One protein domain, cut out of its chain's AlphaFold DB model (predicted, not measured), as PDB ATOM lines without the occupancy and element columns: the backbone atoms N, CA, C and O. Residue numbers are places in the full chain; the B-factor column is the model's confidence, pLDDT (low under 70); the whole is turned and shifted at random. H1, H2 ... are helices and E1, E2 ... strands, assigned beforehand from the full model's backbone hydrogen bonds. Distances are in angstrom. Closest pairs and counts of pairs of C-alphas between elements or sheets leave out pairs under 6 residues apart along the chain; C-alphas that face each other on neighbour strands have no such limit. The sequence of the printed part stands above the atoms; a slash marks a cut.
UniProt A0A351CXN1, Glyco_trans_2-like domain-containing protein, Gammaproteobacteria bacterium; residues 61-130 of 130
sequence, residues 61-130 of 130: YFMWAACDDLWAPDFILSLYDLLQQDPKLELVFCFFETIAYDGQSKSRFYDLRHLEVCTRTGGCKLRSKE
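AT A GLANCE: This is residues 61 to 130 of the 130 residues of the protein "Glyco_trans_2-like domain-containing protein" of Gammaproteobacteria bacterium (UniProt A0A351CXN1). With little regular structure, this is a small antiparallel hairpin sheet, E1 and E2, with one short helix, H1, packed on it and a long loop, residues 94 to 124, of which 113 to 120 stick out. Residues 61 to 62 pair antiparallel with 127 to 128 of E2. The printed part has 70 residues, 16 in named elements, in the order H1, E1, E2, class mixed. It is only just compact, close to loose, with a radius of gyration of the C-alphas of 13.2 A and spans of 42 by 27 by 18 A.

IN THESE COORDINATES: E1 is residues 91 to 93, 6.9 A long. E2 is residues 125 to 128, 10.1 A, ending at C-alpha 128 (29.877, -24.304, 13.125). H1 is residues 75 to 83, 12.9 A, from C-alpha 75 (20.179, -26.136, 0.167).

HOW THE PARTS SIT: E1 and E2 are antiparallel at 167 degrees; N 92 and O 126 are 3.0 A apart, within hydrogen-bond range. The closest C-alphas of H1 and E1 are Leu 79 and Val 92, 6.2 A. H1 has 4 of 5 O i to N i+4 pairs within range.

THE WHOLE: The farthest C-alphas, Pro 87 and Asp 102, are 41.9 A apart. The printed part has no cut. The E1 to E2 link is long, 31 residues. Residues 101 to 124 have pLDDT under 70.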
ATOM      1  N   TYR A  61      30.525 -28.811  10.889       93.25
ATOM      2  CA  TYR A  61      29.260 -28.092  10.905       93.25
ATOM      3  C   TYR A  61      28.111 -29.038  11.243       93.25
ATOM      4  O   TYR A  61      28.167 -30.235  10.957       93.25
ATOM      5  N   PHE A  62      27.034 -28.486  11.795       94.31
ATOM      6  CA  PHE A  62      25.796 -29.218  12.027       94.31
ATOM      7  C   PHE A  62      24.567 -28.414  11.603       94.31
ATOM      8  O   PHE A  62      24.579 -27.182  11.510       94.31
ATOM      9  N   MET A  63      23.486 -29.149  11.367       93.00
ATOM     10  CA  MET A  63      22.173 -28.621  11.033       93.00
ATOM     11  C   MET A  63      21.105 -29.493  11.682       93.00
ATOM     12  O   MET A  63      21.234 -30.715  11.730       93.00
ATOM     13  N   TRP A  64      20.034 -28.860  12.154       92.94
ATOM     14  CA  TRP A  64      18.843 -29.582  12.581       92.94
ATOM     15  C   TRP A  64      17.966 -29.932  11.388       92.94
ATOM     16  O   TRP A  64      17.556 -29.034  10.663       92.94
ATOM     17  N   ALA A  65      17.641 -31.215  11.228       91.94
ATOM     18  CA  ALA A  65      16.671 -31.704  10.254       91.94
ATOM     19  C   ALA A  65      15.405 -32.165  10.985       91.94
ATOM     20  O   ALA A  65      15.393 -33.245  11.579       91.94
ATOM     21  N   ALA A  66      14.362 -31.332  10.998       89.69
ATOM     22  CA  ALA A  66      13.066 -31.760  11.512       89.69
ATOM     23  C   ALA A  66      12.400 -32.705  10.499       89.69
ATOM     24  O   ALA A  66      12.579 -32.563   9.290       89.69
ATOM     25  N   CYS A  67      11.667 -33.706  10.987       88.75
ATOM     26  CA  CYS A  67      11.105 -34.761  10.141       88.75
ATOM     27  C   CYS A  67       9.947 -34.296   9.241       88.75
ATOM     28  O   CYS A  67       9.550 -35.029   8.338       88.75
ATOM     29  N   ASP A  68       9.407 -33.105   9.492       87.50
ATOM     30  CA  ASP A  68       8.304 -32.475   8.772       87.50
ATOM     31  C   ASP A  68       8.752 -31.394   7.769       87.50
ATOM     32  O   ASP A  68       7.910 -30.827   7.070       87.50
ATOM     33  N   ASP A  69      10.060 -31.145   7.647       85.94
ATOM     34  CA  ASP A  69      10.622 -30.161   6.719       85.94
ATOM     35  C   ASP A  69      10.983 -30.775   5.352       85.94
ATOM     36  O   ASP A  69      11.414 -31.924   5.235       85.94
ATOM     37  N   LEU A  70      10.879 -29.962   4.294       84.50
ATOM     38  CA  LEU A  70      11.390 -30.276   2.956       84.50
ATOM     39  C   LEU A  70      12.556 -29.354   2.608       84.50
ATOM     40  O   LEU A  70      12.485 -28.143   2.818       84.50
ATOM     41  N   TRP A  71      13.615 -29.917   2.026       86.19
ATOM     42  CA  TRP A  71      14.814 -29.173   1.637       86.19
ATOM     43  C   TRP A  71      14.970 -29.107   0.120       86.19
ATOM     44  O   TRP A  71      14.748 -30.090  -0.588       86.19
ATOM     45  N   ALA A  72      15.393 -27.944  -0.380       85.19
ATOM     46  CA  ALA A  72      15.812 -27.817  -1.769       85.19
ATOM     47  C   ALA A  72      17.083 -28.662  -2.017       85.19
ATOM     48  O   ALA A  72      17.928 -28.755  -1.124       85.19
ATOM     49  N   PRO A  73      17.265 -29.265  -3.208       84.12
ATOM     50  CA  PRO A  73      18.416 -30.135  -3.472       84.12
ATOM     51  C   PRO A  73      19.786 -29.460  -3.289       84.12
ATOM     52  O   PRO A  73      20.766 -30.117  -2.952       84.12
ATOM     53  N   ASP A  74      19.861 -28.149  -3.509       84.56
ATOM     54  CA  ASP A  74      21.058 -27.312  -3.398       84.56
ATOM     55  C   ASP A  74      21.179 -26.590  -2.047       84.56
ATOM     56  O   ASP A  74      22.115 -25.814  -1.847       84.56
ATOM     57  N   PHE A  75      20.266 -26.849  -1.106       87.81
ATOM     58  CA  PHE A  75      20.179 -26.136   0.167       87.81
ATOM     59  C   PHE A  75      21.482 -26.206   0.978       87.81
ATOM     60  O   PHE A  75      22.046 -25.170   1.335       87.81
ATOM     61  N   ILE A  76      21.999 -27.417   1.221       90.75
ATOM     62  CA  ILE A  76      23.221 -27.614   2.019       90.75
ATOM     63  C   ILE A  76      24.431 -26.989   1.319       90.75
ATOM     64  O   ILE A  76      25.205 -26.282   1.960       90.75
ATOM     65  N   LEU A  77      24.570 -27.210   0.006       91.00
ATOM     66  CA  LEU A  77      25.691 -26.686  -0.778       91.00
ATOM     67  C   LEU A  77      25.713 -25.152  -0.755       91.00
ATOM     68  O   LEU A  77      26.755 -24.556  -0.506       91.00
ATOM     69  N   SER A  78      24.550 -24.520  -0.929       90.25
ATOM     70  CA  SER A  78      24.423 -23.059  -0.938       90.25
ATOM     71  C   SER A  78      24.826 -22.431   0.397       90.25
ATOM     72  O   SER A  78      25.487 -21.395   0.424       90.25
ATOM     73  N   LEU A  79      24.438 -23.052   1.517       91.19
ATOM     74  CA  LEU A  79      24.839 -22.591   2.845       91.19
ATOM     75  C   LEU A  79      26.327 -22.845   3.109       91.19
ATOM     76  O   LEU A  79      27.016 -21.977   3.646       91.19
ATOM     77  N   TYR A  80      26.832 -24.010   2.712       91.75
ATOM     78  CA  TYR A  80      28.238 -24.356   2.868       91.75
ATOM     79  C   TYR A  80      29.149 -23.369   2.124       91.75
ATOM     80  O   TYR A  80      30.067 -22.821   2.730       91.75
ATOM     81  N   ASP A  81      28.848 -23.056   0.861       91.25
ATOM     82  CA  ASP A  81      29.634 -22.120   0.047       91.25
ATOM     83  C   ASP A  81      29.685 -20.703   0.645       91.25
ATOM     84  O   ASP A  81      30.661 -19.983   0.438       91.25
ATOM     85  N   LEU A  82      28.663 -20.288   1.403       90.12
ATOM     86  CA  LEU A  82      28.685 -19.028   2.152       90.12
ATOM     87  C   LEU A  82      29.620 -19.102   3.362       90.12
ATOM     88  O   LEU A  82      30.408 -18.183   3.570       90.12
ATOM     89  N   LEU A  83      29.577 -20.194   4.134       87.50
ATOM     90  CA  LEU A  83      30.487 -20.393   5.272       87.50
ATOM     91  C   LEU A  83      31.955 -20.448   4.838       87.50
ATOM     92  O   LEU A  83      32.821 -19.964   5.557       87.50
ATOM     93  N   GLN A  84      32.245 -20.980   3.647       91.19
ATOM     94  CA  GLN A  84      33.616 -21.045   3.130       91.19
ATOM     95  C   GLN A  84      34.189 -19.680   2.704       91.19
ATOM     96  O   GLN A  84      35.395 -19.575   2.477       91.19
ATOM     97  N   GLN A  85      33.367 -18.631   2.582       91.56
ATOM     98  CA  GLN A  85      33.833 -17.310   2.137       91.56
ATOM     99  C   GLN A  85      34.555 -16.518   3.227       91.56
ATOM    100  O   GLN A  85      35.425 -15.706   2.909       91.56
ATOM    101  N   ASP A  86      34.204 -16.729   4.496       88.69
ATOM    102  CA  ASP A  86      34.842 -16.057   5.625       88.69
ATOM    103  C   ASP A  86      34.871 -16.996   6.844       88.69
ATOM    104  O   ASP A  86      33.808 -17.328   7.373       88.69
ATOM    105  N   PRO A  87      36.061 -17.389   7.341       86.75
ATOM    106  CA  PRO A  87      36.188 -18.270   8.504       86.75
ATOM    107  C   PRO A  87      35.620 -17.678   9.804       86.75
ATOM    108  O   PRO A  87      35.547 -18.382  10.805       86.75
ATOM    109  N   LYS A  88      35.230 -16.396   9.826       89.69
ATOM    110  CA  LYS A  88      34.525 -15.776  10.959       89.69
ATOM    111  C   LYS A  88      33.022 -16.055  10.971       89.69
ATOM    112  O   LYS A  88      32.352 -15.688  11.935       89.69
ATOM    113  N   LEU A  89      32.464 -16.622   9.901       86.69
ATOM    114  CA  LEU A  89      31.048 -16.959   9.842       86.69
ATOM    115  C   LEU A  89      30.795 -18.263  10.600       86.69
ATOM    116  O   LEU A  89      31.250 -19.330  10.203       86.69
ATOM    117  N   GLU A  90      30.018 -18.176  11.675       88.31
ATOM    118  CA  GLU A  90      29.662 -19.335  12.505       88.31
ATOM    119  C   GLU A  90      28.257 -19.873  12.209       88.31
ATOM    120  O   GLU A  90      27.938 -21.000  12.578       88.31
ATOM    121  N   LEU A  91      27.397 -19.077  11.569       88.69
ATOM    122  CA  LEU A  91      26.001 -19.411  11.302       88.69
ATOM    123  C   LEU A  91      25.538 -18.769   9.997       88.69
ATOM    124  O   LEU A  91      25.638 -17.556   9.819       88.69
ATOM    125  N   VAL A  92      24.929 -19.575   9.135       87.31
ATOM    126  CA  VAL A  92      24.225 -19.117   7.935       87.31
ATOM    127  C   VAL A  92      22.822 -19.705   7.903       87.31
ATOM    128  O   VAL A  92      22.575 -20.809   8.392       87.31
ATOM    129  N   PHE A  93      21.888 -18.954   7.335       87.62
ATOM    130  CA  PHE A  93      20.503 -19.374   7.174       87.62
ATOM    131  C   PHE A  93      19.923 -18.811   5.884       87.62
ATOM    132  O   PHE A  93      20.421 -17.820   5.348       87.62
ATOM    133  N   CYS A  94      18.857 -19.435   5.396       78.81
ATOM    134  CA  CYS A  94      18.116 -18.959   4.235       78.81
ATOM    135  C   CYS A  94      16.668 -18.622   4.600       78.81
ATOM    136  O   CYS A  94      16.185 -18.908   5.699       78.81
ATOM    137  N   PHE A  95      15.965 -18.003   3.654       80.50
ATOM    138  CA  PHE A  95      14.514 -17.904   3.725       80.50
ATOM    139  C   PHE A  95      13.881 -19.288   3.569       80.50
ATOM    140  O   PHE A  95      14.448 -20.173   2.931       80.50
ATOM    141  N   PHE A  96      12.692 -19.448   4.136       76.81
ATOM    142  CA  PHE A  96      11.903 -20.667   4.041       76.81
ATOM    143  C   PHE A  96      10.448 -20.317   3.752       76.81
ATOM    144  O   PHE A  96       9.996 -19.200   4.023       76.81
ATOM    145  N   GLU A  97       9.722 -21.286   3.211       76.56
ATOM    146  CA  GLU A  97       8.292 -21.186   2.962       76.56
ATOM    147  C   GLU A  97       7.548 -22.192   3.835       76.56
ATOM    148  O   GLU A  97       8.009 -23.308   4.059       76.56
ATOM    149  N   THR A  98       6.377 -21.798   4.333       78.00
ATOM    150  CA  THR A  98       5.502 -22.699   5.085       78.00
ATOM    151  C   THR A  98       4.575 -23.440   4.134       78.00
ATOM    152  O   THR A  98       3.790 -22.813   3.418       78.00
ATOM    153  N   ILE A  99       4.610 -24.767   4.181       72.44
ATOM    154  CA  ILE A  99       3.725 -25.627   3.393       72.44
ATOM    155  C   ILE A  99       2.581 -26.087   4.299       72.44
ATOM    156  O   ILE A  99       2.816 -26.639   5.373       72.44
ATOM    157  N   ALA A 100       1.333 -25.833   3.900       77.19
ATOM    158  CA  ALA A 100       0.182 -26.355   4.626       77.19
ATOM    159  C   ALA A 100      -0.072 -27.821   4.243       77.19
ATOM    160  O   ALA A 100       0.056 -28.209   3.083       77.19
ATOM    161  N   TYR A 101      -0.474 -28.628   5.227       67.50
ATOM    162  CA  TYR A 101      -0.716 -30.069   5.072       67.50
ATOM    163  C   TYR A 101      -1.878 -30.405   4.109       67.50
ATOM    164  O   TYR A 101      -2.012 -31.539   3.666       67.50
ATOM    165  N   ASP A 102      -2.708 -29.421   3.742       68.06
ATOM    166  CA  ASP A 102      -3.776 -29.550   2.737       68.06
ATOM    167  C   ASP A 102      -3.282 -29.373   1.283       68.06
ATOM    168  O   ASP A 102      -4.085 -29.347   0.348       68.06
ATOM    169  N   GLY A 103      -1.966 -29.243   1.081       52.50
ATOM    170  CA  GLY A 103      -1.343 -29.074  -0.230       52.50
ATOM    171  C   GLY A 103      -1.458 -27.660  -0.806       52.50
ATOM    172  O   GLY A 103      -1.000 -27.422  -1.924       52.50
ATOM    173  N   GLN A 104      -2.037 -26.700  -0.076       51.47
ATOM    174  CA  GLN A 104      -2.042 -25.293  -0.472       51.47
ATOM    175  C   GLN A 104      -0.781 -24.620   0.078       51.47
ATOM    176  O   GLN A 104      -0.703 -24.275   1.258       51.47
ATOM    177  N   SER A 105       0.224 -24.402  -0.774       52.31
ATOM    178  CA  SER A 105       1.375 -23.589  -0.376       52.31
ATOM    179  C   SER A 105       0.895 -22.166  -0.073       52.31
ATOM    180  O   SER A 105       0.365 -21.476  -0.947       52.31
ATOM    181  N   LYS A 106       1.028 -21.723   1.181       52.69
ATOM    182  CA  LYS A 106       0.787 -20.330   1.566       52.69
ATOM    183  C   LYS A 106       2.142 -19.702   1.820       52.69
ATOM    184  O   LYS A 106       2.711 -19.862   2.895       52.69
ATOM    185  N   SER A 107       2.639 -18.958   0.840       50.44
ATOM    186  CA  SER A 107       3.864 -18.188   1.000       50.44
ATOM    187  C   SER A 107       3.647 -17.086   2.043       50.44
ATOM    188  O   SER A 107       2.907 -16.119   1.849       50.44
ATOM    189  N   ARG A 108       4.282 -17.252   3.204       52.69
ATOM    190  CA  ARG A 108       4.492 -16.182   4.178       52.69
ATOM    191  C   ARG A 108       5.983 -15.934   4.279       52.69
ATOM    192  O   ARG A 108       6.699 -16.684   4.928       52.69
ATOM    193  N   PHE A 109       6.431 -14.859   3.645       51.16
ATOM    194  CA  PHE A 109       7.789 -14.370   3.817       51.16
ATOM    195  C   PHE A 109       7.874 -13.630   5.150       51.16
ATOM    196  O   PHE A 109       7.163 -12.647   5.373       51.16
ATOM    197  N   TYR A 110       8.735 -14.109   6.040       51.72
ATOM    198  CA  TYR A 110       9.118 -13.364   7.231       51.72
ATOM    199  C   TYR A 110      10.339 -12.513   6.882       51.72
ATOM    200  O   TYR A 110      11.363 -13.039   6.449       51.72
ATOM    201  N   ASP A 111      10.237 -11.194   7.048       48.41
ATOM    202  CA  ASP A 111      11.396 -10.311   6.948       48.41
ATOM    203  C   ASP A 111      12.257 -10.484   8.204       48.41
ATOM    204  O   ASP A 111      11.918 -10.003   9.287       48.41
ATOM    205  N   LEU A 112      13.355 -11.225   8.065       54.91
ATOM    206  CA  LEU A 112      14.253 -11.548   9.173       54.91
ATOM    207  C   LEU A 112      15.351 -10.491   9.383       54.91
ATOM    208  O   LEU A 112      16.144 -10.635  10.309       54.91
ATOM    209  N   ARG A 113      15.392  -9.409   8.584       52.28
ATOM    210  CA  ARG A 113      16.457  -8.380   8.634       52.28
ATOM    211  C   ARG A 113      16.526  -7.601   9.955       52.28
ATOM    212  O   ARG A 113      17.474  -6.853  10.167       52.28
ATOM    213  N   HIS A 114      15.537  -7.771  10.832       45.75
ATOM    214  CA  HIS A 114      15.431  -7.088  12.124       45.75
ATOM    215  C   HIS A 114      15.355  -8.043  13.327       45.75
ATOM    216  O   HIS A 114      15.061  -7.602  14.435       45.75
ATOM    217  N   LEU A 115      15.588  -9.344  13.135       42.97
ATOM    218  CA  LEU A 115      15.562 -10.319  14.226       42.97
ATOM    219  C   LEU A 115      16.983 -10.608  14.710       42.97
ATOM    220  O   LEU A 115      17.710 -11.375  14.090       42.97
ATOM    221  N   GLU A 116      17.351 -10.028  15.855       37.84
ATOM    222  CA  GLU A 116      18.634 -10.302  16.522       37.84
ATOM    223  C   GLU A 116      18.723 -11.745  17.058       37.84
ATOM    224  O   GLU A 116      19.816 -12.281  17.205       37.84
ATOM    225  N   VAL A 117      17.584 -12.418  17.295       35.97
ATOM    226  CA  VAL A 117      17.525 -13.844  17.665       35.97
ATOM    227  C   VAL A 117      16.260 -14.482  17.083       35.97
ATOM    228  O   VAL A 117      15.144 -14.220  17.536       35.97
ATOM    229  N   CYS A 118      16.406 -15.368  16.095       37.44
ATOM    230  CA  CYS A 118      15.296 -16.183  15.600       37.44
ATOM    231  C   CYS A 118      15.256 -17.538  16.327       37.44
ATOM    232  O   CYS A 118      15.908 -18.502  15.916       37.44
ATOM    233  N   THR A 119      14.467 -17.620  17.402       30.94
ATOM    234  CA  THR A 119      14.215 -18.854  18.177       30.94
ATOM    235  C   THR A 119      13.176 -19.791  17.538       30.94
ATOM    236  O   THR A 119      12.865 -20.828  18.112       30.94
ATOM    237  N   ARG A 120      12.623 -19.447  16.361       34.62
ATOM    238  CA  ARG A 120      11.537 -20.193  15.683       34.62
ATOM    239  C   ARG A 120      11.796 -20.497  14.205       34.62
ATOM    240  O   ARG A 120      10.865 -20.604  13.419       34.62
ATOM    241  N   THR A 121      13.057 -20.600  13.815       43.06
ATOM    242  CA  THR A 121      13.441 -21.157  12.512       43.06
ATOM    243  C   THR A 121      13.959 -22.562  12.759       43.06
ATOM    244  O   THR A 121      15.099 -22.726  13.201       43.06
ATOM    245  N   GLY A 122      13.079 -23.549  12.573       47.31
ATOM    246  CA  GLY A 122      13.479 -24.942  12.373       47.31
ATOM    247  C   GLY A 122      14.156 -25.095  11.008       47.31
ATOM    248  O   GLY A 122      13.972 -24.243  10.139       47.31
ATOM    249  N   GLY A 123      15.004 -26.115  10.867       54.75
ATOM    250  CA  GLY A 123      15.530 -26.603   9.585       54.75
ATOM    251  C   GLY A 123      16.587 -25.755   8.867       54.75
ATOM    252  O   GLY A 123      17.554 -26.282   8.332       54.75
ATOM    253  N   CYS A 124      16.440 -24.432   8.836       60.06
ATOM    254  CA  CYS A 124      17.091 -23.604   7.815       60.06
ATOM    255  C   CYS A 124      18.435 -22.995   8.237       60.06
ATOM    256  O   CYS A 124      18.702 -21.841   7.910       60.06
ATOM    257  N   LYS A 125      19.255 -23.710   9.013       77.19
ATOM    258  CA  LYS A 125      20.497 -23.172   9.598       77.19
ATOM    259  C   LYS A 125      21.646 -24.162   9.489       77.19
ATOM    260  O   LYS A 125      21.523 -25.275   9.986       77.19
ATOM    261  N   LEU A 126      22.778 -23.721   8.950       77.69
ATOM    262  CA  LEU A 126      24.048 -24.441   9.043       77.69
ATOM    263  C   LEU A 126      24.960 -23.672   9.997       77.69
ATOM    264  O   LEU A 126      25.164 -22.469   9.819       77.69
ATOM    265  N   ARG A 127      25.461 -24.352  11.029       82.19
ATOM    266  CA  ARG A 127      26.252 -23.735  12.097       82.19
ATOM    267  C   ARG A 127      27.568 -24.478  12.297       82.19
ATOM    268  O   ARG A 127      27.582 -25.705  12.232       82.19
ATOM    269  N   SER A 128      28.641 -23.740  12.576       80.75
ATOM    270  CA  SER A 128      29.877 -24.304  13.125       80.75
ATOM    271  C   SER A 128      29.581 -25.057  14.421       80.75
ATOM    272  O   SER A 128      28.680 -24.684  15.183       80.75
ATOM    273  N   LYS A 129      30.309 -26.145  14.652       81.38
ATOM    274  CA  LYS A 129      30.149 -26.959  15.854       81.38
ATOM    275  C   LYS A 129      30.961 -26.446  17.055       81.38
ATOM    276  O   LYS A 129      30.691 -26.879  18.175       81.38
ATOM    277  N   GLU A 130      31.921 -25.548  16.830       73.69
ATOM    278  CA  GLU A 130      32.700 -24.889  17.894       73.69
ATOM    279  C   GLU A 130      31.881 -23.879  18.722       73.69
ATOM    280  O   GLU A 130      30.905 -23.287  18.195       73.69
TER     281      GLU A 130